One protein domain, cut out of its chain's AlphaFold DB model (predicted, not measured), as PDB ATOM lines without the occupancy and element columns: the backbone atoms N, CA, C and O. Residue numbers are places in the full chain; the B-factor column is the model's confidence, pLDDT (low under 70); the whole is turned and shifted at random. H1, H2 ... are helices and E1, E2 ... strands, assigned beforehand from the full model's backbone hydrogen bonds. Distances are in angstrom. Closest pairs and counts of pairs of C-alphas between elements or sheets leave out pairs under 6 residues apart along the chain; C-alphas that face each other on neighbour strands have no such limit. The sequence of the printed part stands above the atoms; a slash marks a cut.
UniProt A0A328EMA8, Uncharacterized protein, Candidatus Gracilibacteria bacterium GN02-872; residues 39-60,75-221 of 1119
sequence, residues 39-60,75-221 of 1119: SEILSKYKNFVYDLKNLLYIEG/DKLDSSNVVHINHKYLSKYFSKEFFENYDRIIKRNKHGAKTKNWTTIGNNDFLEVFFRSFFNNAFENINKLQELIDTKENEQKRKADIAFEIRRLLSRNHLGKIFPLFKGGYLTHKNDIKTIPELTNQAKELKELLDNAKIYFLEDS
ATOM      1  N   SER A  39     -61.293-116.728 -30.750       78.69
ATOM      2  CA  SER A  39     -60.324-116.179 -31.697       78.69
ATOM      3  C   SER A  39     -59.422-115.163 -31.000       78.69
ATOM      4  O   SER A  39     -58.207-115.162 -31.214       78.69
ATOM      5  N   GLU A  40     -59.992-114.361 -30.096       82.94
ATOM      6  CA  GLU A  40     -59.239-113.437 -29.249       82.94
ATOM      7  C   GLU A  40     -58.302-114.193 -28.299       82.94
ATOM      8  O   GLU A  40     -57.110-113.880 -28.234       82.94
ATOM      9  N   ILE A  41     -58.797-115.233 -27.614       81.62
ATOM     10  CA  ILE A  41     -57.968-116.068 -26.728       81.62
ATOM     11  C   ILE A  41     -56.811-116.688 -27.496       81.62
ATOM     12  O   ILE A  41     -55.673-116.643 -27.026       81.62
ATOM     13  N   LEU A  42     -57.082-117.271 -28.666       83.38
ATOM     14  CA  LEU A  42     -56.051-117.896 -29.483       83.38
ATOM     15  C   LEU A  42     -54.998-116.874 -29.918       83.38
ATOM     16  O   LEU A  42     -53.806-117.142 -29.781       83.38
ATOM     17  N   SER A  43     -55.429-115.697 -30.375       84.38
ATOM     18  CA  SER A  43     -54.545-114.605 -30.787       84.38
ATOM     19  C   SER A  43     -53.653-114.126 -29.638       84.38
ATOM     20  O   SER A  43     -52.425-114.142 -29.753       84.38
ATOM     21  N   LYS A  44     -54.239-113.792 -28.480       85.75
ATOM     22  CA  LYS A  44     -53.472-113.325 -27.315       85.75
ATOM     23  C   LYS A  44     -52.569-114.406 -26.735       85.75
ATOM     24  O   LYS A  44     -51.444-114.110 -26.334       85.75
ATOM     25  N   TYR A  45     -53.024-115.660 -26.720       86.56
ATOM     26  CA  TYR A  45     -52.202-116.780 -26.274       86.56
ATOM     27  C   TYR A  45     -51.004-116.998 -27.197       86.56
ATOM     28  O   TYR A  45     -49.882-117.156 -26.716       86.56
ATOM     29  N   LYS A  46     -51.233-116.954 -28.515       85.12
ATOM     30  CA  LYS A  46     -50.187-117.046 -29.530       85.12
ATOM     31  C   LYS A  46     -49.153-115.937 -29.317       85.12
ATOM     32  O   LYS A  46     -47.992-116.259 -29.085       85.12
ATOM     33  N   ASN A  47     -49.576-114.673 -29.282       85.81
ATOM     34  CA  ASN A  47     -48.680-113.522 -29.111       85.81
ATOM     35  C   ASN A  47     -47.836-113.627 -27.834       85.81
ATOM     36  O   ASN A  47     -46.613-113.571 -27.907       85.81
ATOM     37  N   PHE A  48     -48.467-113.917 -26.690       87.75
ATOM     38  CA  PHE A  48     -47.755-114.091 -25.424       87.75
ATOM     39  C   PHE A  48     -46.682-115.189 -25.489       87.75
ATOM     40  O   PHE A  48     -45.578-115.022 -24.972       87.75
ATOM     41  N   VAL A  49     -46.991-116.329 -26.116       85.56
ATOM     42  CA  VAL A  49     -46.047-117.448 -26.254       85.56
ATOM     43  C   VAL A  49     -44.877-117.076 -27.168       85.56
ATOM     44  O   VAL A  49     -43.739-117.411 -26.841       85.56
ATOM     45  N   TYR A  50     -45.123-116.378 -28.279       83.50
ATOM     46  CA  TYR A  50     -44.059-115.925 -29.184       83.50
ATOM     47  C   TYR A  50     -43.156-114.875 -28.533       83.50
ATOM     48  O   TYR A  50     -41.937-115.042 -28.531       83.50
ATOM     49  N   ASP A  51     -43.735-113.855 -27.906       84.56
ATOM     50  CA  ASP A  51     -42.975-112.789 -27.249       84.56
ATOM     51  C   ASP A  51     -42.146-113.345 -26.082       84.56
ATOM     52  O   ASP A  51     -40.979-112.989 -25.897       84.56
ATOM     53  N   LEU A  52     -42.701-114.304 -25.331       85.81
ATOM     54  CA  LEU A  52     -41.966-114.997 -24.278       85.81
ATOM     55  C   LEU A  52     -40.837-115.875 -24.836       85.81
ATOM     56  O   LEU A  52     -39.766-115.934 -24.232       85.81
ATOM     57  N   LYS A  53     -41.043-116.554 -25.974       84.75
ATOM     58  CA  LYS A  53     -39.993-117.339 -26.649       84.75
ATOM     59  C   LYS A  53     -38.828-116.433 -27.049       84.75
ATOM     60  O   LYS A  53     -37.694-116.751 -26.705       84.75
ATOM     61  N   ASN A  54     -39.123-115.298 -27.679       79.88
ATOM     62  CA  ASN A  54     -38.128-114.328 -28.142       79.88
ATOM     63  C   ASN A  54     -37.358-113.668 -26.990       79.88
ATOM     64  O   ASN A  54     -36.173-113.378 -27.117       79.88
ATOM     65  N   LEU A  55     -38.002-113.453 -25.839       82.44
ATOM     66  CA  LEU A  55     -37.305-112.946 -24.657       82.44
ATOM     67  C   LEU A  55     -36.322-113.988 -24.087       82.44
ATOM     68  O   LEU A  55     -35.215-113.651 -23.664       82.44
ATOM     69  N   LEU A  56     -36.747-115.253 -24.022       81.12
ATOM     70  CA  LEU A  56     -36.021-116.321 -23.326       81.12
ATOM     71  C   LEU A  56     -34.974-117.041 -24.190       81.12
ATOM     72  O   LEU A  56     -34.072-117.666 -23.628       81.12
ATOM     73  N   TYR A  57     -35.054-116.934 -25.516       78.38
ATOM     74  CA  TYR A  57     -34.144-117.557 -26.480       78.38
ATOM     75  C   TYR A  57     -33.713-116.547 -27.550       78.38
ATOM     76  O   TYR A  57     -34.521-115.740 -27.995       78.38
ATOM     77  N   ILE A  58     -32.444-116.590 -27.960       67.50
ATOM     78  CA  ILE A  58     -31.873-115.702 -28.983       67.50
ATOM     79  C   ILE A  58     -31.934-116.410 -30.346       67.50
ATOM     80  O   ILE A  58     -31.578-117.587 -30.443       67.50
ATOM     81  N   GLU A  59     -32.353-115.705 -31.403       56.59
ATOM     82  CA  GLU A  59     -32.176-116.170 -32.787       56.59
ATOM     83  C   GLU A  59     -30.685-116.163 -33.154       56.59
ATOM     84  O   GLU A  59     -30.043-115.111 -33.172       56.59
ATOM     85  N   GLY A  60     -30.124-117.343 -33.437       48.94
ATOM     86  CA  GLY A  60     -28.797-117.467 -34.042       48.94
ATOM     87  C   GLY A  60     -28.778-116.875 -35.457       48.94
ATOM     88  O   GLY A  60     -29.801-116.846 -36.140       48.94
ATOM     89  N   ASP A  75     -35.449-126.302 -30.889       56.78
ATOM     90  CA  ASP A  75     -34.246-127.127 -31.058       56.78
ATOM     91  C   ASP A  75     -33.112-126.413 -31.816       56.78
ATOM     92  O   ASP A  75     -31.974-126.867 -31.760       56.78
ATOM     93  N   LYS A  76     -33.405-125.271 -32.455       56.81
ATOM     94  CA  LYS A  76     -32.452-124.451 -33.225       56.81
ATOM     95  C   LYS A  76     -32.050-123.125 -32.546       56.81
ATOM     96  O   LYS A  76     -31.363-122.327 -33.175       56.81
ATOM     97  N   LEU A  77     -32.502-122.852 -31.316       63.69
ATOM     98  CA  LEU A  77     -32.298-121.560 -30.641       63.69
ATOM     99  C   LEU A  77     -31.430-121.682 -29.384       63.69
ATOM    100  O   LEU A  77     -31.603-122.612 -28.591       63.69
ATOM    101  N   ASP A  78     -30.561-120.692 -29.173       69.81
ATOM    102  CA  ASP A  78     -29.687-120.620 -28.003       69.81
ATOM    103  C   ASP A  78     -30.387-119.933 -26.825       69.81
ATOM    104  O   ASP A  78     -31.063-118.909 -26.965       69.81
ATOM    105  N   SER A  79     -30.217-120.495 -25.626       74.50
ATOM    106  CA  SER A  79     -30.813-119.951 -24.402       74.50
ATOM    107  C   SER A  79     -30.269-118.555 -24.082       74.50
ATOM    108  O   SER A  79     -29.058-118.337 -24.006       74.50
ATOM    109  N   SER A  80     -31.166-117.610 -23.793       72.00
ATOM    110  CA  SER A  80     -30.791-116.239 -23.455       72.00
ATOM    111  C   SER A  80     -30.001-116.167 -22.143       72.00
ATOM    112  O   SER A  80     -30.451-116.597 -21.075       72.00
ATOM    113  N   ASN A  81     -28.813-115.558 -22.210       73.50
ATOM    114  CA  ASN A  81     -27.985-115.238 -21.043       73.50
ATOM    115  C   ASN A  81     -28.224-113.823 -20.497       73.50
ATOM    116  O   ASN A  81     -27.585-113.421 -19.523       73.50
ATOM    117  N   VAL A  82     -29.133-113.067 -21.115       77.38
ATOM    118  CA  VAL A  82     -29.459-111.685 -20.729       77.38
ATOM    119  C   VAL A  82     -30.707-111.594 -19.850       77.38
ATOM    120  O   VAL A  82     -30.890-110.580 -19.180       77.38
ATOM    121  N   VAL A  83     -31.523-112.651 -19.775       81.50
ATOM    122  CA  VAL A  83     -32.665-112.745 -18.852       81.50
ATOM    123  C   VAL A  83     -32.248-113.378 -17.529       81.50
ATOM    124  O   VAL A  83     -31.801-114.522 -17.468       81.50
ATOM    125  N   HIS A  84     -32.458-112.647 -16.443       87.06
ATOM    126  CA  HIS A  84     -32.205-113.079 -15.080       87.06
ATOM    127  C   HIS A  84     -33.514-113.484 -14.384       87.06
ATOM    128  O   HIS A  84     -34.452-112.696 -14.269       87.06
ATOM    129  N   ILE A  85     -33.548-114.707 -13.857       87.38
ATOM    130  CA  ILE A  85     -34.654-115.280 -13.084       87.38
ATOM    131  C   ILE A  85     -34.268-115.317 -11.606       87.38
ATOM    132  O   ILE A  85     -33.249-115.894 -11.215       87.38
ATOM    133  N   ASN A  86     -35.097-114.717 -10.761       87.69
ATOM    134  CA  ASN A  86     -34.848-114.584  -9.329       87.69
ATOM    135  C   ASN A  86     -34.974-115.931  -8.590       87.69
ATOM    136  O   ASN A  86     -35.951-116.668  -8.746       87.69
ATOM    137  N   HIS A  87     -34.026-116.230  -7.698       86.00
ATOM    138  CA  HIS A  87     -34.016-117.484  -6.933       86.00
ATOM    139  C   HIS A  87     -35.243-117.657  -6.025       86.00
ATOM    140  O   HIS A  87     -35.616-118.788  -5.740       86.00
ATOM    141  N   LYS A  88     -35.890-116.568  -5.585       83.44
ATOM    142  CA  LYS A  88     -37.111-116.620  -4.758       83.44
ATOM    143  C   LYS A  88     -38.309-117.204  -5.515       83.44
ATOM    144  O   LYS A  88     -39.156-117.855  -4.912       83.44
ATOM    145  N   TYR A  89     -38.378-116.990  -6.826       86.25
ATOM    146  CA  TYR A  89     -39.378-117.637  -7.671       86.25
ATOM    147  C   TYR A  89     -39.098-119.139  -7.780       86.25
ATOM    148  O   TYR A  89     -39.989-119.954  -7.551       86.25
ATOM    149  N   LEU A  90     -37.837-119.508  -8.030       82.81
ATOM    150  CA  LEU A  90     -37.424-120.907  -8.134       82.81
ATOM    151  C   LEU A  90     -37.657-121.675  -6.832       82.81
ATOM    152  O   LEU A  90     -38.274-122.733  -6.852       82.81
ATOM    153  N   SER A  91     -37.265-121.119  -5.686       78.19
ATOM    154  CA  SER A  91     -37.470-121.773  -4.392       78.19
ATOM    155  C   SER A  91     -38.948-121.944  -4.030       78.19
ATOM    156  O   SER A  91     -39.286-122.866  -3.291       78.19
ATOM    157  N   LYS A  92     -39.838-121.090  -4.556       77.69
ATOM    158  CA  LYS A  92     -41.282-121.152  -4.302       77.69
ATOM    159  C   LYS A  92     -42.024-122.100  -5.252       77.69
ATOM    160  O   LYS A  92     -42.880-122.847  -4.791       77.69
ATOM    161  N   TYR A  93     -41.718-122.079  -6.551       77.62
ATOM    162  CA  TYR A  93     -42.483-122.809  -7.582       77.62
ATOM    163  C   TYR A  93     -41.757-124.042  -8.162       77.62
ATOM    164  O   TYR A  93     -42.371-124.854  -8.866       77.62
ATOM    165  N   PHE A  94     -40.472-124.204  -7.835       78.44
ATOM    166  CA  PHE A  94     -39.584-125.312  -8.214       78.44
ATOM    167  C   PHE A  94     -38.720-125.740  -7.020       78.44
ATOM    168  O   PHE A  94     -37.523-125.959  -7.163       78.44
ATOM    169  N   SER A  95     -39.295-125.782  -5.811       72.56
ATOM    170  CA  SER A  95     -38.533-125.971  -4.567       72.56
ATOM    171  C   SER A  95     -37.623-127.197  -4.622       72.56
ATOM    172  O   SER A  95     -36.437-127.101  -4.328       72.56
ATOM    173  N   LYS A  96     -38.157-128.335  -5.067       75.56
ATOM    174  CA  LYS A  96     -37.412-129.583  -5.185       75.56
ATOM    175  C   LYS A  96     -36.251-129.455  -6.175       75.56
ATOM    176  O   LYS A  96     -35.111-129.696  -5.796       75.56
ATOM    177  N   GLU A  97     -36.534-129.041  -7.405       77.75
ATOM    178  CA  GLU A  97     -35.546-128.924  -8.480       77.75
ATOM    179  C   GLU A  97     -34.481-127.864  -8.154       77.75
ATOM    180  O   GLU A  97     -33.302-128.043  -8.458       77.75
ATOM    181  N   PHE A  98     -34.884-126.787  -7.475       76.88
ATOM    182  CA  PHE A  98     -34.006-125.737  -6.973       76.88
ATOM    183  C   PHE A  98     -33.030-126.263  -5.918       76.88
ATOM    184  O   PHE A  98     -31.850-125.934  -5.978       76.88
ATOM    185  N   PHE A  99     -33.493-127.084  -4.966       74.69
ATOM    186  CA  PHE A  99     -32.619-127.655  -3.938       74.69
ATOM    187  C   PHE A  99     -31.747-128.803  -4.466       74.69
ATOM    188  O   PHE A  99     -30.598-128.918  -4.056       74.69
ATOM    189  N   GLU A 100     -32.238-129.602  -5.415       76.12
ATOM    190  CA  GLU A 100     -31.444-130.648  -6.083       76.12
ATOM    191  C   GLU A 100     -30.306-130.064  -6.936       76.12
ATOM    192  O   GLU A 100     -29.258-130.687  -7.077       76.12
ATOM    193  N   ASN A 101     -30.479-128.846  -7.458       69.75
ATOM    194  CA  ASN A 101     -29.480-128.144  -8.268       69.75
ATOM    195  C   ASN A 101     -28.858-126.942  -7.535       69.75
ATOM    196  O   ASN A 101     -28.264-126.069  -8.172       69.75
ATOM    197  N   TYR A 102     -28.990-126.875  -6.207       76.00
ATOM    198  CA  TYR A 102     -28.693-125.677  -5.418       76.00
ATOM    199  C   TYR A 102     -27.279-125.134  -5.649       76.00
ATOM    200  O   TYR A 102     -27.109-123.935  -5.867       76.00
ATOM    201  N   ASP A 103     -26.280-126.018  -5.679       68.81
ATOM    202  CA  ASP A 103     -24.873-125.644  -5.850       68.81
ATOM    203  C   ASP A 103     -24.536-125.194  -7.281       68.81
ATOM    204  O   ASP A 103     -23.615-124.404  -7.482       68.81
ATOM    205  N   ARG A 104     -25.311-125.635  -8.283       67.81
ATOM    206  CA  ARG A 104     -25.198-125.150  -9.671       67.81
ATOM    207  C   ARG A 104     -25.861-123.782  -9.847       67.81
ATOM    208  O   ARG A 104     -25.367-122.946 -10.598       67.81
ATOM    209  N   ILE A 105     -26.962-123.541  -9.130       71.06
ATOM    210  CA  ILE A 105     -27.742-122.295  -9.190       71.06
ATOM    211  C   ILE A 105     -27.081-121.176  -8.376       71.06
ATOM    212  O   ILE A 105     -27.073-120.015  -8.785       71.06
ATOM    213  N   ILE A 106     -26.547-121.491  -7.194       73.81
ATOM    214  CA  ILE A 106     -26.001-120.498  -6.267       73.81
ATOM    215  C   ILE A 106     -24.479-120.453  -6.370       73.81
ATOM    216  O   ILE A 106     -23.766-121.218  -5.728       73.81
ATOM    217  N   LYS A 107     -23.968-119.454  -7.096       69.25
ATOM    218  CA  LYS A 107     -22.539-119.117  -7.058       69.25
ATOM    219  C   LYS A 107     -22.187-118.443  -5.725       69.25
ATOM    220  O   LYS A 107     -22.851-117.492  -5.298       69.25
ATOM    221  N   ARG A 108     -21.134-118.935  -5.070       70.19
ATOM    222  CA  ARG A 108     -20.576-118.391  -3.820       70.19
ATOM    223  C   ARG A 108     -19.162-117.858  -4.054       70.19
ATOM    224  O   ARG A 108     -18.452-118.362  -4.921       70.19
ATOM    225  N   ASN A 109     -18.764-116.817  -3.325       66.56
ATOM    226  CA  ASN A 109     -17.386-116.319  -3.343       66.56
ATOM    227  C   ASN A 109     -16.473-117.193  -2.456       66.56
ATOM    228  O   ASN A 109     -16.942-118.114  -1.788       66.56
ATOM    229  N   LYS A 110     -15.170-116.874  -2.410       58.00
ATOM    230  CA  LYS A 110     -14.173-117.574  -1.573       58.00
ATOM    231  C   LYS A 110     -14.506-117.588  -0.067       58.00
ATOM    232  O   LYS A 110     -13.962-118.412   0.651       58.00
ATOM    233  N   HIS A 111     -15.412-116.724   0.398       62.41
ATOM    234  CA  HIS A 111     -15.877-116.641   1.790       62.41
ATOM    235  C   HIS A 111     -17.258-117.288   2.011       62.41
ATOM    236  O   HIS A 111     -17.877-117.088   3.051       62.41
ATOM    237  N   GLY A 112     -17.783-118.038   1.034       57.47
ATOM    238  CA  GLY A 112     -19.063-118.745   1.145       57.47
ATOM    239  C   GLY A 112     -20.315-117.868   0.984       57.47
ATOM    240  O   GLY A 112     -21.431-118.391   1.016       57.47
ATOM    241  N   ALA A 113     -20.164-116.561   0.753       58.34
ATOM    242  CA  ALA A 113     -21.283-115.647   0.550       58.34
ATOM    243  C   ALA A 113     -21.839-115.753  -0.878       58.34
ATOM    244  O   ALA A 113     -21.095-115.833  -1.860       58.34
ATOM    245  N   LYS A 114     -23.170-115.742  -0.994       68.00
ATOM    246  CA  LYS A 114     -23.898-115.784  -2.269       68.00
ATOM    247  C   LYS A 114     -23.584-114.538  -3.101       68.00
ATOM    248  O   LYS A 114     -23.792-113.424  -2.636       68.00
ATOM    249  N   THR A 115     -23.121-114.723  -4.338       62.72
ATOM    250  CA  THR A 115     -22.672-113.606  -5.189       62.72
ATOM    251  C   THR A 115     -23.786-112.993  -6.033       62.72
ATOM    252  O   THR A 115     -23.676-111.836  -6.429       62.72
ATOM    253  N   LYS A 116     -24.866-113.738  -6.316       75.06
ATOM    254  CA  LYS A 116     -26.009-113.289  -7.135       75.06
ATOM    255  C   LYS A 116     -27.322-113.903  -6.661       75.06
ATOM    256  O   LYS A 116     -27.359-115.078  -6.310       75.06
ATOM    257  N   ASN A 117     -28.410-113.129  -6.697       79.44
ATOM    258  CA  ASN A 117     -29.770-113.563  -6.333       79.44
ATOM    259  C   ASN A 117     -30.616-114.065  -7.518       79.44
ATOM    260  O   ASN A 117     -31.834-114.211  -7.390       79.44
ATOM    261  N   TRP A 118     -29.976-114.347  -8.647       82.69
ATOM    262  CA  TRP A 118     -30.614-114.708  -9.905       82.69
ATOM    263  C   TRP A 118     -29.764-115.706 -10.705       82.69
ATOM    264  O   TRP A 118     -28.547-115.773 -10.516       82.69
ATOM    265  N   THR A 119     -30.410-116.425 -11.627       84.81
ATOM    266  CA  THR A 119     -29.794-117.329 -12.618       84.81
ATOM    267  C   THR A 119     -30.314-117.013 -14.025       84.81
ATOM    268  O   THR A 119     -31.318-116.321 -14.153       84.81
ATOM    269  N   THR A 120     -29.659-117.503 -15.077       83.75
ATOM    270  CA  THR A 120     -30.180-117.471 -16.463       83.75
ATOM    271  C   THR A 120     -30.656-118.864 -16.875       83.75
ATOM    272  O   THR A 120     -30.347-119.843 -16.189       83.75
ATOM    273  N   ILE A 121     -31.392-118.956 -17.988       79.50
ATOM    274  CA  ILE A 121     -31.823-120.241 -18.563       79.50
ATOM    275  C   ILE A 121     -30.609-121.022 -19.072       79.50
ATOM    276  O   ILE A 121     -30.432-122.168 -18.683       79.50
ATOM    277  N   GLY A 122     -29.715-120.380 -19.834       70.00
ATOM    278  CA  GLY A 122     -28.540-121.046 -20.419       70.00
ATOM    279  C   GLY A 122     -27.493-121.541 -19.414       70.00
ATOM    280  O   GLY A 122     -26.607-122.301 -19.776       70.00
ATOM    281  N   ASN A 123     -27.582-121.136 -18.143       71.19
ATOM    282  CA  ASN A 123     -26.722-121.647 -17.069       71.19
ATOM    283  C   ASN A 123     -27.399-122.764 -16.249       71.19
ATOM    284  O   ASN A 123     -26.889-123.134 -15.189       71.19
ATOM    285  N   ASN A 124     -28.578-123.238 -16.666       75.12
ATOM    286  CA  ASN A 124     -29.394-124.147 -15.878       75.12
ATOM    287  C   ASN A 124     -30.195-125.144 -16.737       75.12
ATOM    288  O   ASN A 124     -31.283-124.837 -17.229       75.12
ATOM    289  N   ASP A 125     -29.701-126.382 -16.779       74.38
ATOM    290  CA  ASP A 125     -30.275-127.489 -17.551       74.38
ATOM    291  C   ASP A 125     -31.765-127.743 -17.252       74.38
ATOM    292  O   ASP A 125     -32.543-128.037 -18.157       74.38
ATOM    293  N   PHE A 126     -32.213-127.627 -15.992       80.31
ATOM    294  CA  PHE A 126     -33.618-127.910 -15.669       80.31
ATOM    295  C   PHE A 126     -34.551-126.789 -16.133       80.31
ATOM    296  O   PHE A 126     -35.685-127.071 -16.524       80.31
ATOM    297  N   LEU A 127     -34.106-125.528 -16.076       80.69
ATOM    298  CA  LEU A 127     -34.891-124.398 -16.572       80.69
ATOM    299  C   LEU A 127     -35.025-124.470 -18.083       80.69
ATOM    300  O   LEU A 127     -36.124-124.272 -18.598       80.69
ATOM    301  N   GLU A 128     -33.944-124.818 -18.771       79.75
ATOM    302  CA  GLU A 128     -33.973-125.057 -20.207       79.75
ATOM    303  C   GLU A 128     -34.964-126.175 -20.565       79.75
ATOM    304  O   GLU A 128     -35.880-125.956 -21.358       79.75
ATOM    305  N   VAL A 129     -34.881-127.338 -19.905       80.88
ATOM    306  CA  VAL A 129     -35.824-128.455 -20.112       80.88
ATOM    307  C   VAL A 129     -37.273-128.044 -19.824       80.88
ATOM    308  O   VAL A 129     -38.182-128.392 -20.581       80.88
ATOM    309  N   PHE A 130     -37.508-127.284 -18.751       83.75
ATOM    310  CA  PHE A 130     -38.836-126.797 -18.382       83.75
ATOM    311  C   PHE A 130     -39.423-125.860 -19.446       83.75
ATOM    312  O   PHE A 130     -40.547-126.084 -19.898       83.75
ATOM    313  N   PHE A 131     -38.679-124.830 -19.866       84.56
ATOM    314  CA  PHE A 131     -39.166-123.867 -20.854       84.56
ATOM    315  C   PHE A 131     -39.298-124.500 -22.245       84.56
ATOM    316  O   PHE A 131     -40.307-124.265 -22.906       84.56
ATOM    317  N   ARG A 132     -38.372-125.378 -22.664       80.06
ATOM    318  CA  ARG A 132     -38.520-126.172 -23.901       80.06
ATOM    319  C   ARG A 132     -39.809-126.996 -23.883       80.06
ATOM    320  O   ARG A 132     -40.602-126.936 -24.821       80.06
ATOM    321  N   SER A 133     -40.065-127.719 -22.790       79.94
ATOM    322  CA  SER A 133     -41.302-128.494 -22.639       79.94
ATOM    323  C   SER A 133     -42.549-127.606 -22.636       79.94
ATOM    324  O   SER A 133     -43.575-128.011 -23.182       79.94
ATOM    325  N   PHE A 134     -42.485-126.425 -22.016       84.44
ATOM    326  CA  PHE A 134     -43.578-125.455 -22.017       84.44
ATOM    327  C   PHE A 134     -43.936-125.017 -23.441       84.44
ATOM    328  O   PHE A 134     -45.102-125.119 -23.819       84.44
ATOM    329  N   PHE A 135     -42.951-124.587 -24.232       83.31
ATOM    330  CA  PHE A 135     -43.180-124.092 -25.591       83.31
ATOM    331  C   PHE A 135     -43.725-125.178 -26.522       83.31
ATOM    332  O   PHE A 135     -44.721-124.944 -27.201       83.31
ATOM    333  N   ASN A 136     -43.173-126.393 -26.480       78.50
ATOM    334  CA  ASN A 136     -43.685-127.511 -27.282       78.50
ATOM    335  C   ASN A 136     -45.167-127.805 -26.980       78.50
ATOM    336  O   ASN A 136     -45.977-127.962 -27.895       78.50
ATOM    337  N   ASN A 137     -45.545-127.810 -25.698       75.56
ATOM    338  CA  ASN A 137     -46.938-128.006 -25.290       75.56
ATOM    339  C   ASN A 137     -47.833-126.805 -25.652       75.56
ATOM    340  O   ASN A 137     -49.009-126.981 -25.976       75.56
ATOM    341  N   ALA A 138     -47.303-125.579 -25.589       79.56
ATOM    342  CA  ALA A 138     -48.006-124.364 -25.991       79.56
ATOM    343  C   ALA A 138     -48.377-124.394 -27.477       79.56
ATOM    344  O   ALA A 138     -49.544-124.193 -27.811       79.56
ATOM    345  N   PHE A 139     -47.429-124.745 -28.345       79.50
ATOM    346  CA  PHE A 139     -47.655-124.838 -29.786       79.50
ATOM    347  C   PHE A 139     -48.609-125.976 -30.173       79.50
ATOM    348  O   PHE A 139     -49.494-125.769 -31.003       79.50
ATOM    349  N   GLU A 140     -48.525-127.146 -29.523       78.12
ATOM    350  CA  GLU A 140     -49.499-128.232 -29.739       78.12
ATOM    351  C   GLU A 140     -50.934-127.775 -29.424       78.12
ATOM    352  O   GLU A 140     -51.873-128.105 -30.151       78.12
ATOM    353  N   ASN A 141     -51.120-127.003 -28.348       74.62
ATOM    354  CA  ASN A 141     -52.443-126.520 -27.956       74.62
ATOM    355  C   ASN A 141     -52.944-125.379 -28.858       74.62
ATOM    356  O   ASN A 141     -54.140-125.334 -29.129       74.62
ATOM    357  N   ILE A 142     -52.059-124.502 -29.354       80.06
ATOM    358  CA  ILE A 142     -52.404-123.480 -30.360       80.06
ATOM    359  C   ILE A 142     -52.991-124.153 -31.605       80.06
ATOM    360  O   ILE A 142     -54.084-123.792 -32.031       80.06
ATOM    361  N   ASN A 143     -52.331-125.193 -32.126       77.88
ATOM    362  CA  ASN A 143     -52.809-125.920 -33.307       77.88
ATOM    363  C   ASN A 143     -54.168-126.594 -33.073       77.88
ATOM    364  O   ASN A 143     -55.020-126.591 -33.954       77.88
ATOM    365  N   LYS A 144     -54.401-127.141 -31.876       73.25
ATOM    366  CA  LYS A 144     -55.688-127.761 -31.528       73.25
ATOM    367  C   LYS A 144     -56.811-126.755 -31.357       73.25
ATOM    368  O   LYS A 144     -57.918-127.019 -31.811       73.25
ATOM    369  N   LEU A 145     -56.548-125.623 -30.705       74.19
ATOM    370  CA  LEU A 145     -57.525-124.539 -30.626       74.19
ATOM    371  C   LEU A 145     -57.870-124.022 -32.025       74.19
ATOM    372  O   LEU A 145     -59.046-123.843 -32.315       74.19
ATOM    373  N   GLN A 146     -56.873-123.859 -32.898       78.44
ATOM    374  CA  GLN A 146     -57.078-123.462 -34.290       78.44
ATOM    375  C   GLN A 146     -57.939-124.490 -35.048       78.44
ATOM    376  O   GLN A 146     -58.953-124.123 -35.629       78.44
ATOM    377  N   GLU A 147     -57.639-125.792 -34.944       72.50
ATOM    378  CA  GLU A 147     -58.469-126.865 -35.520       72.50
ATOM    379  C   GLU A 147     -59.916-126.813 -34.985       72.50
ATOM    380  O   GLU A 147     -60.883-126.978 -35.735       72.50
ATOM    381  N   LEU A 148     -60.085-126.538 -33.687       66.81
ATOM    382  CA  LEU A 148     -61.394-126.375 -33.054       66.81
ATOM    383  C   LEU A 148     -62.157-125.121 -33.513       66.81
ATOM    384  O   LEU A 148     -63.389-125.130 -33.466       66.81
ATOM    385  N   ILE A 149     -61.468-124.079 -33.969       69.00
ATOM    386  CA  ILE A 149     -62.079-122.885 -34.565       69.00
ATOM    387  C   ILE A 149     -62.434-123.145 -36.041       69.00
ATOM    388  O   ILE A 149     -63.527-122.800 -36.481       69.00
ATOM    389  N   ASP A 150     -61.575-123.843 -36.789       60.94
ATOM    390  CA  ASP A 150     -61.686-123.958 -38.251       60.94
ATOM    391  C   ASP A 150     -62.720-124.991 -38.746       60.94
ATOM    392  O   ASP A 150     -63.191-124.925 -39.886       60.94
ATOM    393  N   THR A 151     -63.110-125.976 -37.925       55.62
ATOM    394  CA  THR A 151     -64.065-127.016 -38.373       55.62
ATOM    395  C   THR A 151     -65.525-126.538 -38.308       55.62
ATOM    396  O   THR A 151     -66.150-126.544 -37.250       55.62
ATOM    397  N   LYS A 152     -66.106-126.211 -39.469       50.66
ATOM    398  CA  LYS A 152     -67.454-125.615 -39.636       50.66
ATOM    399  C   LYS A 152     -68.680-126.518 -39.380       50.66
ATOM    400  O   LYS A 152     -69.800-126.068 -39.590       50.66
ATOM    401  N   GLU A 153     -68.536-127.789 -38.997       38.94
ATOM    402  CA  GLU A 153     -69.652-128.756 -39.106       38.94
ATOM    403  C   GLU A 153     -70.419-129.114 -37.821       38.94
ATOM    404  O   GLU A 153     -71.346-129.913 -37.906       38.94
ATOM    405  N   ASN A 154     -70.114-128.564 -36.638       43.69
ATOM    406  CA  ASN A 154     -70.840-128.943 -35.408       43.69
ATOM    407  C   ASN A 154     -70.701-127.919 -34.252       43.69
ATOM    408  O   ASN A 154     -70.175-128.248 -33.186       43.69
ATOM    409  N   GLU A 155     -71.213-126.697 -34.418       44.34
ATOM    410  CA  GLU A 155     -71.157-125.634 -33.390       44.34
ATOM    411  C   GLU A 155     -71.780-126.035 -32.033       44.34
ATOM    412  O   GLU A 155     -71.255-125.670 -30.984       44.34
ATOM    413  N   GLN A 156     -72.809-126.894 -31.993       41.66
ATOM    414  CA  GLN A 156     -73.393-127.351 -30.717       41.66
ATOM    415  C   GLN A 156     -72.630-128.497 -30.017       41.66
ATOM    416  O   GLN A 156     -72.842-128.727 -28.827       41.66
ATOM    417  N   LYS A 157     -71.726-129.233 -30.690       43.38
ATOM    418  CA  LYS A 157     -70.973-130.337 -30.043       43.38
ATOM    419  C   LYS A 157     -69.669-129.901 -29.374       43.38
ATOM    420  O   LYS A 157     -69.044-130.734 -28.726       43.38
ATOM    421  N   ARG A 158     -69.258-128.633 -29.474       54.81
ATOM    422  CA  ARG A 158     -67.900-128.224 -29.087       54.81
ATOM    423  C   ARG A 158     -67.737-127.488 -27.768       54.81
ATOM    424  O   ARG A 158     -66.605-127.415 -27.325       54.81
ATOM    425  N   LYS A 159     -68.775-127.022 -27.065       52.62
ATOM    426  CA  LYS A 159     -68.543-126.292 -25.796       52.62
ATOM    427  C   LYS A 159     -67.811-127.130 -24.739       52.62
ATOM    428  O   LYS A 159     -66.913-126.622 -24.088       52.62
ATOM    429  N   ALA A 160     -68.103-128.430 -24.634       51.22
ATOM    430  CA  ALA A 160     -67.399-129.325 -23.712       51.22
ATOM    431  C   ALA A 160     -65.949-129.629 -24.138       51.22
ATOM    432  O   ALA A 160     -65.078-129.710 -23.274       51.22
ATOM    433  N   ASP A 161     -65.688-129.780 -25.442       54.31
ATOM    434  CA  ASP A 161     -64.344-130.027 -25.984       54.31
ATOM    435  C   ASP A 161     -63.486-128.752 -25.947       54.31
ATOM    436  O   ASP A 161     -62.329-128.796 -25.540       54.31
ATOM    437  N   ILE A 162     -64.077-127.596 -26.255       62.59
ATOM    438  CA  ILE A 162     -63.488-126.264 -26.086       62.59
ATOM    439  C   ILE A 162     -63.190-126.008 -24.609       62.59
ATOM    440  O   ILE A 162     -62.065-125.663 -24.261       62.59
ATOM    441  N   ALA A 163     -64.154-126.240 -23.712       61.75
ATOM    442  CA  ALA A 163     -63.931-126.121 -22.278       61.75
ATOM    443  C   ALA A 163     -62.840-127.083 -21.795       61.75
ATOM    444  O   ALA A 163     -62.057-126.736 -20.914       61.75
ATOM    445  N   PHE A 164     -62.764-128.291 -22.360       60.91
ATOM    446  CA  PHE A 164     -61.707-129.249 -22.058       60.91
ATOM    447  C   PHE A 164     -60.330-128.755 -22.522       60.91
ATOM    448  O   PHE A 164     -59.389-128.814 -21.733       60.91
ATOM    449  N   GLU A 165     -60.197-128.220 -23.737       66.00
ATOM    450  CA  GLU A 165     -58.924-127.690 -24.246       66.00
ATOM    451  C   GLU A 165     -58.515-126.373 -23.553       66.00
ATOM    452  O   GLU A 165     -57.348-126.209 -23.201       66.00
ATOM    453  N   ILE A 166     -59.454-125.484 -23.208       69.12
ATOM    454  CA  ILE A 166     -59.194-124.302 -22.359       69.12
ATOM    455  C   ILE A 166     -58.725-124.730 -20.963       69.12
ATOM    456  O   ILE A 166     -57.748-124.205 -20.424       69.12
ATOM    457  N   ARG A 167     -59.359-125.750 -20.372       62.34
ATOM    458  CA  ARG A 167     -58.897-126.333 -19.101       62.34
ATOM    459  C   ARG A 167     -57.527-126.987 -19.240       62.34
ATOM    460  O   ARG A 167     -56.725-126.907 -18.311       62.34
ATOM    461  N   ARG A 168     -57.235-127.626 -20.374       61.62
ATOM    462  CA  ARG A 168     -55.923-128.210 -20.678       61.62
ATOM    463  C   ARG A 168     -54.846-127.125 -20.760       61.62
ATOM    464  O   ARG A 168     -53.767-127.329 -20.210       61.62
ATOM    465  N   LEU A 169     -55.147-125.974 -21.361       66.25
ATOM    466  CA  LEU A 169     -54.257-124.807 -21.389       66.25
ATOM    467  C   LEU A 169     -53.928-124.315 -19.976       66.25
ATOM    468  O   LEU A 169     -52.755-124.154 -19.642       66.25
ATOM    469  N   LEU A 170     -54.945-124.176 -19.123       61.88
ATOM    470  CA  LEU A 170     -54.779-123.741 -17.733       61.88
ATOM    471  C   LEU A 170     -54.010-124.750 -16.857       61.88
ATOM    472  O   LEU A 170     -53.225-124.343 -16.000       61.88
ATOM    473  N   SER A 171     -54.214-126.055 -17.065       56.59
ATOM    474  CA  SER A 171     -53.652-127.128 -16.221       56.59
ATOM    475  C   SER A 171     -52.280-127.647 -16.666       56.59
ATOM    476  O   SER A 171     -51.424-127.917 -15.820       56.59
ATOM    477  N   ARG A 172     -52.039-127.812 -17.975       53.91
ATOM    478  CA  ARG A 172     -50.855-128.521 -18.502       53.91
ATOM    479  C   ARG A 172     -49.704-127.625 -18.928       53.91
ATOM    480  O   ARG A 172     -48.562-128.064 -18.842       53.91
ATOM    481  N   ASN A 173     -49.953-126.381 -19.329       54.88
ATOM    482  CA  ASN A 173     -48.896-125.526 -19.881       54.88
ATOM    483  C   ASN A 173     -48.104-124.784 -18.815       54.88
ATOM    484  O   ASN A 173     -47.617-123.694 -19.063       54.88
ATOM    485  N   HIS A 174     -47.993-125.326 -17.603       66.62
ATOM    486  CA  HIS A 174     -47.241-124.688 -16.525       66.62
ATOM    487  C   HIS A 174     -47.602-123.202 -16.301       66.62
ATOM    488  O   HIS A 174     -46.830-122.496 -15.659       66.62
ATOM    489  N   LEU A 175     -48.760-122.715 -16.783       73.00
ATOM    490  CA  LEU A 175     -49.139-121.298 -16.749       73.00
ATOM    491  C   LEU A 175     -49.285-120.812 -15.307       73.00
ATOM    492  O   LEU A 175     -48.889-119.699 -14.985       73.00
ATOM    493  N   GLY A 176     -49.714-121.695 -14.400       66.88
ATOM    494  CA  GLY A 176     -49.684-121.446 -12.957       66.88
ATOM    495  C   GLY A 176     -48.281-121.225 -12.371       66.88
ATOM    496  O   GLY A 176     -48.176-120.685 -11.276       66.88
ATOM    497  N   LYS A 177     -47.208-121.606 -13.079       76.12
ATOM    498  CA  LYS A 177     -45.810-121.261 -12.763       76.12
ATOM    499  C   LYS A 177     -45.329-120.066 -13.597       76.12
ATOM    500  O   LYS A 177     -44.739-119.155 -13.035       76.12
ATOM    501  N   ILE A 178     -45.665-120.002 -14.887       82.75
ATOM    502  CA  ILE A 178     -45.279-118.905 -15.790       82.75
ATOM    503  C   ILE A 178     -45.901-117.561 -15.381       82.75
ATOM    504  O   ILE A 178     -45.180-116.581 -15.279       82.75
ATOM    505  N   PHE A 179     -47.200-117.475 -15.078       82.38
ATOM    506  CA  PHE A 179     -47.831-116.204 -14.691       82.38
ATOM    507  C   PHE A 179     -47.206-115.580 -13.432       82.38
ATOM    508  O   PHE A 179     -46.922-114.380 -13.443       82.38
ATOM    509  N   PRO A 180     -46.911-116.341 -12.355       81.00
ATOM    510  CA  PRO A 180     -46.160-115.795 -11.231       81.00
ATOM    511  C   PRO A 180     -44.772-115.247 -11.563       81.00
ATOM    512  O   PRO A 180     -44.299-114.417 -10.795       81.00
ATOM    513  N   LEU A 181     -44.128-115.666 -12.660       81.25
ATOM    514  CA  LEU A 181     -42.821-115.148 -13.090       81.25
ATOM    515  C   LEU A 181     -42.861-113.631 -13.340       81.25
ATOM    516  O   LEU A 181     -41.887-112.930 -13.073       81.25
ATOM    517  N   PHE A 182     -44.015-113.115 -13.766       80.88
ATOM    518  CA  PHE A 182     -44.250-111.696 -14.039       80.88
ATOM    519  C   PHE A 182     -44.766-110.919 -12.817       80.88
ATOM    520  O   PHE A 182     -44.930-109.703 -12.857       80.88
ATOM    521  N   LYS A 183     -45.002-111.593 -11.682       66.94
ATOM    522  CA  LYS A 183     -45.546-110.972 -10.467       66.94
ATOM    523  C   LYS A 183     -44.424-110.562  -9.512       66.94
ATOM    524  O   LYS A 183     -43.829-111.414  -8.868       66.94
ATOM    525  N   GLY A 184     -44.181-109.265  -9.331       61.88
ATOM    526  CA  GLY A 184     -43.275-108.771  -8.279       61.88
ATOM    527  C   GLY A 184     -41.776-108.876  -8.595       61.88
ATOM    528  O   GLY A 184     -40.983-109.100  -7.682       61.88
ATOM    529  N   GLY A 185     -41.387-108.716  -9.866       66.56
ATOM    530  CA  GLY A 185     -39.981-108.537 -10.262       66.56
ATOM    531  C   GLY A 185     -39.123-109.808 -10.231       66.56
ATOM    532  O   GLY A 185     -37.927-109.740  -9.944       66.56
ATOM    533  N   TYR A 186     -39.709-110.984 -10.487       84.00
ATOM    534  CA  TYR A 186     -38.949-112.240 -10.549       84.00
ATOM    535  C   TYR A 186     -38.174-112.443 -11.856       84.00
ATOM    536  O   TYR A 186     -37.346-113.355 -11.914       84.00
ATOM    537  N   LEU A 187     -38.403-111.589 -12.854       83.81
ATOM    538  CA  LEU A 187     -37.681-111.565 -14.118       83.81
ATOM    539  C   LEU A 187     -37.074-110.175 -14.333       83.81
ATOM    540  O   LEU A 187     -37.756-109.170 -14.133       83.81
ATOM    541  N   THR A 188     -35.807-110.113 -14.733       80.31
ATOM    542  CA  THR A 188     -35.143-108.874 -15.166       80.31
ATOM    543  C   THR A 188     -34.318-109.140 -16.416       80.31
ATOM    544  O   THR A 188     -33.750-110.217 -16.566       80.31
ATOM    545  N   HIS A 189     -34.257-108.183 -17.336       81.31
ATOM    546  CA  HIS A 189     -33.476-108.302 -18.562       81.31
ATOM    547  C   HIS A 189     -32.310-107.316 -18.495       81.31
ATOM    548  O   HIS A 189     -32.470-106.168 -18.085       81.31
ATOM    549  N   LYS A 190     -31.107-107.788 -18.827       72.62
ATOM    550  CA  LYS A 190     -29.854-107.051 -18.619       72.62
ATOM    551  C   LYS A 190     -29.752-105.792 -19.491       72.62
ATOM    552  O   LYS A 190     -29.113-104.834 -19.070       72.62
ATOM    553  N   ASN A 191     -30.375-105.809 -20.672       67.06
ATOM    554  CA  ASN A 191     -30.159-104.813 -21.730       67.06
ATOM    555  C   ASN A 191     -31.443-104.109 -22.218       67.06
ATOM    556  O   ASN A 191     -31.352-103.214 -23.045       67.06
ATOM    557  N   ASP A 192     -32.625-104.513 -21.750       65.88
ATOM    558  CA  ASP A 192     -33.920-104.020 -22.251       65.88
ATOM    559  C   ASP A 192     -34.896-103.924 -21.080       65.88
ATOM    560  O   ASP A 192     -35.107-104.891 -20.351       65.88
ATOM    561  N   ILE A 193     -35.428-102.728 -20.863       64.31
ATOM    562  CA  ILE A 193     -36.255-102.386 -19.705       64.31
ATOM    563  C   ILE A 193     -37.751-102.409 -20.080       64.31
ATOM    564  O   ILE A 193     -38.594-102.439 -19.184       64.31
ATOM    565  N   LYS A 194     -38.105-102.441 -21.377       73.06
ATOM    566  CA  LYS A 194     -39.496-102.293 -21.853       73.06
ATOM    567  C   LYS A 194     -40.231-103.619 -22.081       73.06
ATOM    568  O   LYS A 194     -41.415-103.705 -21.767       73.06
ATOM    569  N   THR A 195     -39.532-104.673 -22.508       76.25
ATOM    570  CA  THR A 195     -40.147-105.966 -22.888       76.25
ATOM    571  C   THR A 195     -40.866-106.672 -21.733       76.25
ATOM    572  O   THR A 195     -41.916-107.283 -21.911       76.25
ATOM    573  N   ILE A 196     -40.300-106.626 -20.519       81.31
ATOM    574  CA  ILE A 196     -40.847-107.347 -19.356       81.31
ATOM    575  C   ILE A 196     -42.174-106.735 -18.876       81.31
ATOM    576  O   ILE A 196     -43.111-107.504 -18.640       81.31
ATOM    577  N   PRO A 197     -42.303-105.401 -18.715       81.56
ATOM    578  CA  PRO A 197     -43.591-104.762 -18.446       81.56
ATOM    579  C   PRO A 197     -44.686-105.104 -19.467       81.56
ATOM    580  O   PRO A 197     -45.809-105.405 -19.068       81.56
ATOM    581  N   GLU A 198     -44.362-105.120 -20.762       83.94
ATOM    582  CA  GLU A 198     -45.316-105.451 -21.831       83.94
ATOM    583  C   GLU A 198     -45.807-106.899 -21.720       83.94
ATOM    584  O   GLU A 198     -47.012-107.141 -21.630       83.94
ATOM    585  N   LEU A 199     -44.886-107.857 -21.585       84.44
ATOM    586  CA  LEU A 199     -45.215-109.264 -21.334       84.44
ATOM    587  C   LEU A 199     -45.984-109.475 -20.023       84.44
ATOM    588  O   LEU A 199     -46.816-110.375 -19.927       84.44
ATOM    589  N   THR A 200     -45.734-108.644 -19.009       85.31
ATOM    590  CA  THR A 200     -46.473-108.685 -17.738       85.31
ATOM    591  C   THR A 200     -47.936-108.289 -17.935       85.31
ATOM    592  O   THR A 200     -48.822-108.947 -17.387       85.31
ATOM    593  N   ASN A 201     -48.203-107.257 -18.741       84.88
ATOM    594  CA  ASN A 201     -49.565-106.853 -19.090       84.88
ATOM    595  C   ASN A 201     -50.256-107.914 -19.951       84.88
ATOM    596  O   ASN A 201     -51.361-108.331 -19.609       84.88
ATOM    597  N   GLN A 202     -49.578-108.435 -20.980       86.94
ATOM    598  CA  GLN A 202     -50.108-109.533 -21.797       86.94
ATOM    599  C   GLN A 202     -50.455-110.764 -20.946       86.94
ATOM    600  O   GLN A 202     -51.533-111.336 -21.091       86.94
ATOM    601  N   ALA A 203     -49.578-111.154 -20.014       84.44
ATOM    602  CA  ALA A 203     -49.822-112.267 -19.098       84.44
ATOM    603  C   ALA A 203     -51.045-112.029 -18.202       84.44
ATOM    604  O   ALA A 203     -51.789-112.968 -17.914       84.44
ATOM    605  N   LYS A 204     -51.250-110.786 -17.743       82.81
ATOM    606  CA  LYS A 204     -52.400-110.408 -16.916       82.81
ATOM    607  C   LYS A 204     -53.704-110.491 -17.713       82.81
ATOM    608  O   LYS A 204     -54.623-111.168 -17.263       82.81
ATOM    609  N   GLU A 205     -53.749-109.880 -18.895       83.50
ATOM    610  CA  GLU A 205     -54.920-109.906 -19.781       83.50
ATOM    611  C   GLU A 205     -55.276-111.329 -20.218       83.50
ATOM    612  O   GLU A 205     -56.428-111.746 -20.136       83.50
ATOM    613  N   LEU A 206     -54.276-112.107 -20.639       83.62
ATOM    614  CA  LEU A 206     -54.463-113.500 -21.030       83.62
ATOM    615  C   LEU A 206     -55.001-114.338 -19.867       83.62
ATOM    616  O   LEU A 206     -55.848-115.206 -20.072       83.62
ATOM    617  N   LYS A 207     -54.511-114.103 -18.645       80.62
ATOM    618  CA  LYS A 207     -55.003-114.807 -17.463       80.62
ATOM    619  C   LYS A 207     -56.474-114.481 -17.198       80.62
ATOM    620  O   LYS A 207     -57.245-115.410 -16.982       80.62
ATOM    621  N   GLU A 208     -56.850-113.205 -17.241       79.25
ATOM    622  CA  GLU A 208     -58.241-112.767 -17.067       79.25
ATOM    623  C   GLU A 208     -59.154-113.399 -18.130       79.25
ATOM    624  O   GLU A 208     -60.160-114.015 -17.785       79.25
ATOM    625  N   LEU A 209     -58.749-113.377 -19.403       78.38
ATOM    626  CA  LEU A 209     -59.502-114.007 -20.489       78.38
ATOM    627  C   LEU A 209     -59.642-115.520 -20.323       78.38
ATOM    628  O   LEU A 209     -60.730-116.052 -20.512       78.38
ATOM    629  N   LEU A 210     -58.573-116.237 -19.965       74.44
ATOM    630  CA  LEU A 210     -58.639-117.687 -19.759       74.44
ATOM    631  C   LEU A 210     -59.488-118.062 -18.535       74.44
ATOM    632  O   LEU A 210     -60.187-119.077 -18.575       74.44
ATOM    633  N   ASP A 211     -59.444-117.262 -17.466       69.19
ATOM    634  CA  ASP A 211     -60.290-117.447 -16.283       69.19
ATOM    635  C   ASP A 211     -61.774-117.194 -16.627       69.19
ATOM    636  O   ASP A 211     -62.628-117.996 -16.237       69.19
ATOM    637  N   ASN A 212     -62.078-116.186 -17.452       70.19
ATOM    638  CA  ASN A 212     -63.428-115.923 -17.970       70.19
ATOM    639  C   ASN A 212     -63.902-117.041 -18.917       70.19
ATOM    640  O   ASN A 212     -65.004-117.571 -18.781       70.19
ATOM    641  N   ALA A 213     -63.042-117.491 -19.830       68.94
ATOM    642  CA  ALA A 213     -63.332-118.564 -20.782       68.94
ATOM    643  C   ALA A 213     -63.594-119.905 -20.101       68.94
ATOM    644  O   ALA A 213     -64.490-120.659 -20.489       68.94
ATOM    645  N   LYS A 214     -62.828-120.196 -19.045       64.12
ATOM    646  CA  LYS A 214     -63.042-121.364 -18.192       64.12
ATOM    647  C   LYS A 214     -64.465-121.391 -17.658       64.12
ATOM    648  O   LYS A 214     -64.988-122.483 -17.496       64.12
ATOM    649  N   ILE A 215     -65.065-120.244 -17.369       56.22
ATOM    650  CA  ILE A 215     -66.418-120.126 -16.830       56.22
ATOM    651  C   ILE A 215     -67.454-120.174 -17.965       56.22
ATOM    652  O   ILE A 215     -68.329-121.039 -17.937       56.22
ATOM    653  N   TYR A 216     -67.298-119.333 -18.993       59.72
ATOM    654  CA  TYR A 216     -68.241-119.167 -20.109       59.72
ATOM    655  C   TYR A 216     -68.536-120.475 -20.862       59.72
ATOM    656  O   TYR A 216     -69.686-120.879 -21.034       59.72
ATOM    657  N   PHE A 217     -67.499-121.232 -21.245       57.66
ATOM    658  CA  PHE A 217     -67.686-122.477 -22.005       57.66
ATOM    659  C   PHE A 217     -68.257-123.646 -21.173       57.66
ATOM    660  O   PHE A 217     -68.471-124.736 -21.711       57.66
ATOM    661  N   LEU A 218     -68.542-123.448 -19.878       52.09
ATOM    662  CA  LEU A 218     -69.138-124.452 -18.986       52.09
ATOM    663  C   LEU A 218     -70.642-124.276 -18.736       52.09
ATOM    664  O   LEU A 218     -71.269-125.202 -18.209       52.09
ATOM    665  N   GLU A 219     -71.232-123.141 -19.116       45.28
ATOM    666  CA  GLU A 219     -72.612-122.778 -18.756       45.28
ATOM    667  C   GLU A 219     -73.697-123.600 -19.465       45.28
ATOM    668  O   GLU A 219     -74.818-123.709 -18.968       45.28
ATOM    669  N   ASP A 220     -73.377-124.270 -20.573       39.66
ATOM    670  CA  ASP A 220     -74.402-124.899 -21.421       39.66
ATOM    671  C   ASP A 220     -74.865-126.296 -20.961       39.66
ATOM    672  O   ASP A 220     -75.632-126.990 -21.637       39.66
ATOM    673  N   SER A 221     -74.427-126.743 -19.780       41.53
ATOM    674  CA  SER A 221     -74.956-127.960 -19.165       41.53
ATOM    675  C   SER A 221     -76.079-127.611 -18.182       41.53
ATOM    676  O   SER A 221     -75.900-126.832 -17.250       41.53
TER     677      SER A 221
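Overview. This is residues 39 to 60 and 75 to 221 of the 1119 residues of an uncharacterized protein of Candidatus Gracilibacteria bacterium GN02-872 (UniProt A0A328EMA8). Four helices, H1, H5, H6 and H8, make an up-and-down bundle, each running against the one before it in the chain, and the short H7 follows H6 near the middle of the whole. At one end of the bundle lie the small antiparallel sheet E1 - E2 and the short helices H2, H3 and H4; from there the link of residues 106 to 124 loops out to His 111 and adds to the length. The printed part has 169 residues with 8 named helices and 2 named strands, in the order H1 E1 H2 H3 H4 H5 H6 H7 E2 H8, and is mostly helix. It is only just compact, close to loose, with a radius of gyration of the C-alphas of 18.2 A and spans of 67 by 33 by 27 A.

Arrangement. H1, residues 39 to 56, touches H5, residues 125 to 150, opposite ways at a shallow tilt of 22 degrees; their closest C-alphas, of Leu 42 and Ile 142, are 6.7 A apart. H1 also touches H8, residues 195 to 216, opposite ways at a shallow tilt of 33 degrees, only just short of steep; the closest C-alphas, of Phe 48 and Gln 202, are 6.3 A apart. E1, residues 83 to 86, is the antiparallel neighbour of E2, residues 187 to 189, with N 84 and O 188 at 2.8 A and N 188 and O 84 at 3.0 A, within hydrogen-bond range. H2, residues 87 to 93, and H3, residues 95 to 100, only just touch, with 3 pairs of C-alphas within 8 A, and only at the corner, closest at Ser 91 and Phe 98, 5.9 A. H4, residues 102 to 105, is near H3. H5 and H6, residues 159 to 172, form a helical hairpin at a shallow tilt of 10 degrees, closest at the C-alphas of Asn 141 and Leu 169, 7.0 A. H6 touches residues 210 to 214 of H8 at a steep tilt of 39 degrees, closest at the C-alphas of Ala 163 and Lys 214, 6.3 A. H1 and H6 are apart, as are H5 and H8. H7, residues 175 to 181, only just touches H8, with 3 pairs of C-alphas within 8 A. Every O i to N i+4 pair is within hydrogen-bond range in H1, H2, H3, H5 and H6, against 17 of 18 in H8 and 1 of 3 in H7, where 2 of 4 O i to N i+3 pairs are; H4 is too short for an i+4 pair.

Along the chain. H1 begins at C-alpha 39, (-60.324, -116.179, -31.697), and is 25.7 A long. H5 begins at C-alpha 125, (-30.275, -127.489, -17.551), and measures 37.8 A; H6 measures 19.3 A. H8, 31.2 A long, ends at C-alpha 216, (-68.241, -119.167, -20.109).

Size, cuts and confidence. The C-alphas farthest apart, of His 111 and Glu 153, are 68.6 A apart. Residues 61 to 74 are not printed; C-alphas 60 and 75 are 11.5 A apart across the cut. The link from H4 to H5, 19 residues, is long. Residues 150 to 155 stand free. The mean pLDDT of the printed part is 72.4, and 62 residues are under 70, among them 148 to 174 and 213 to 221.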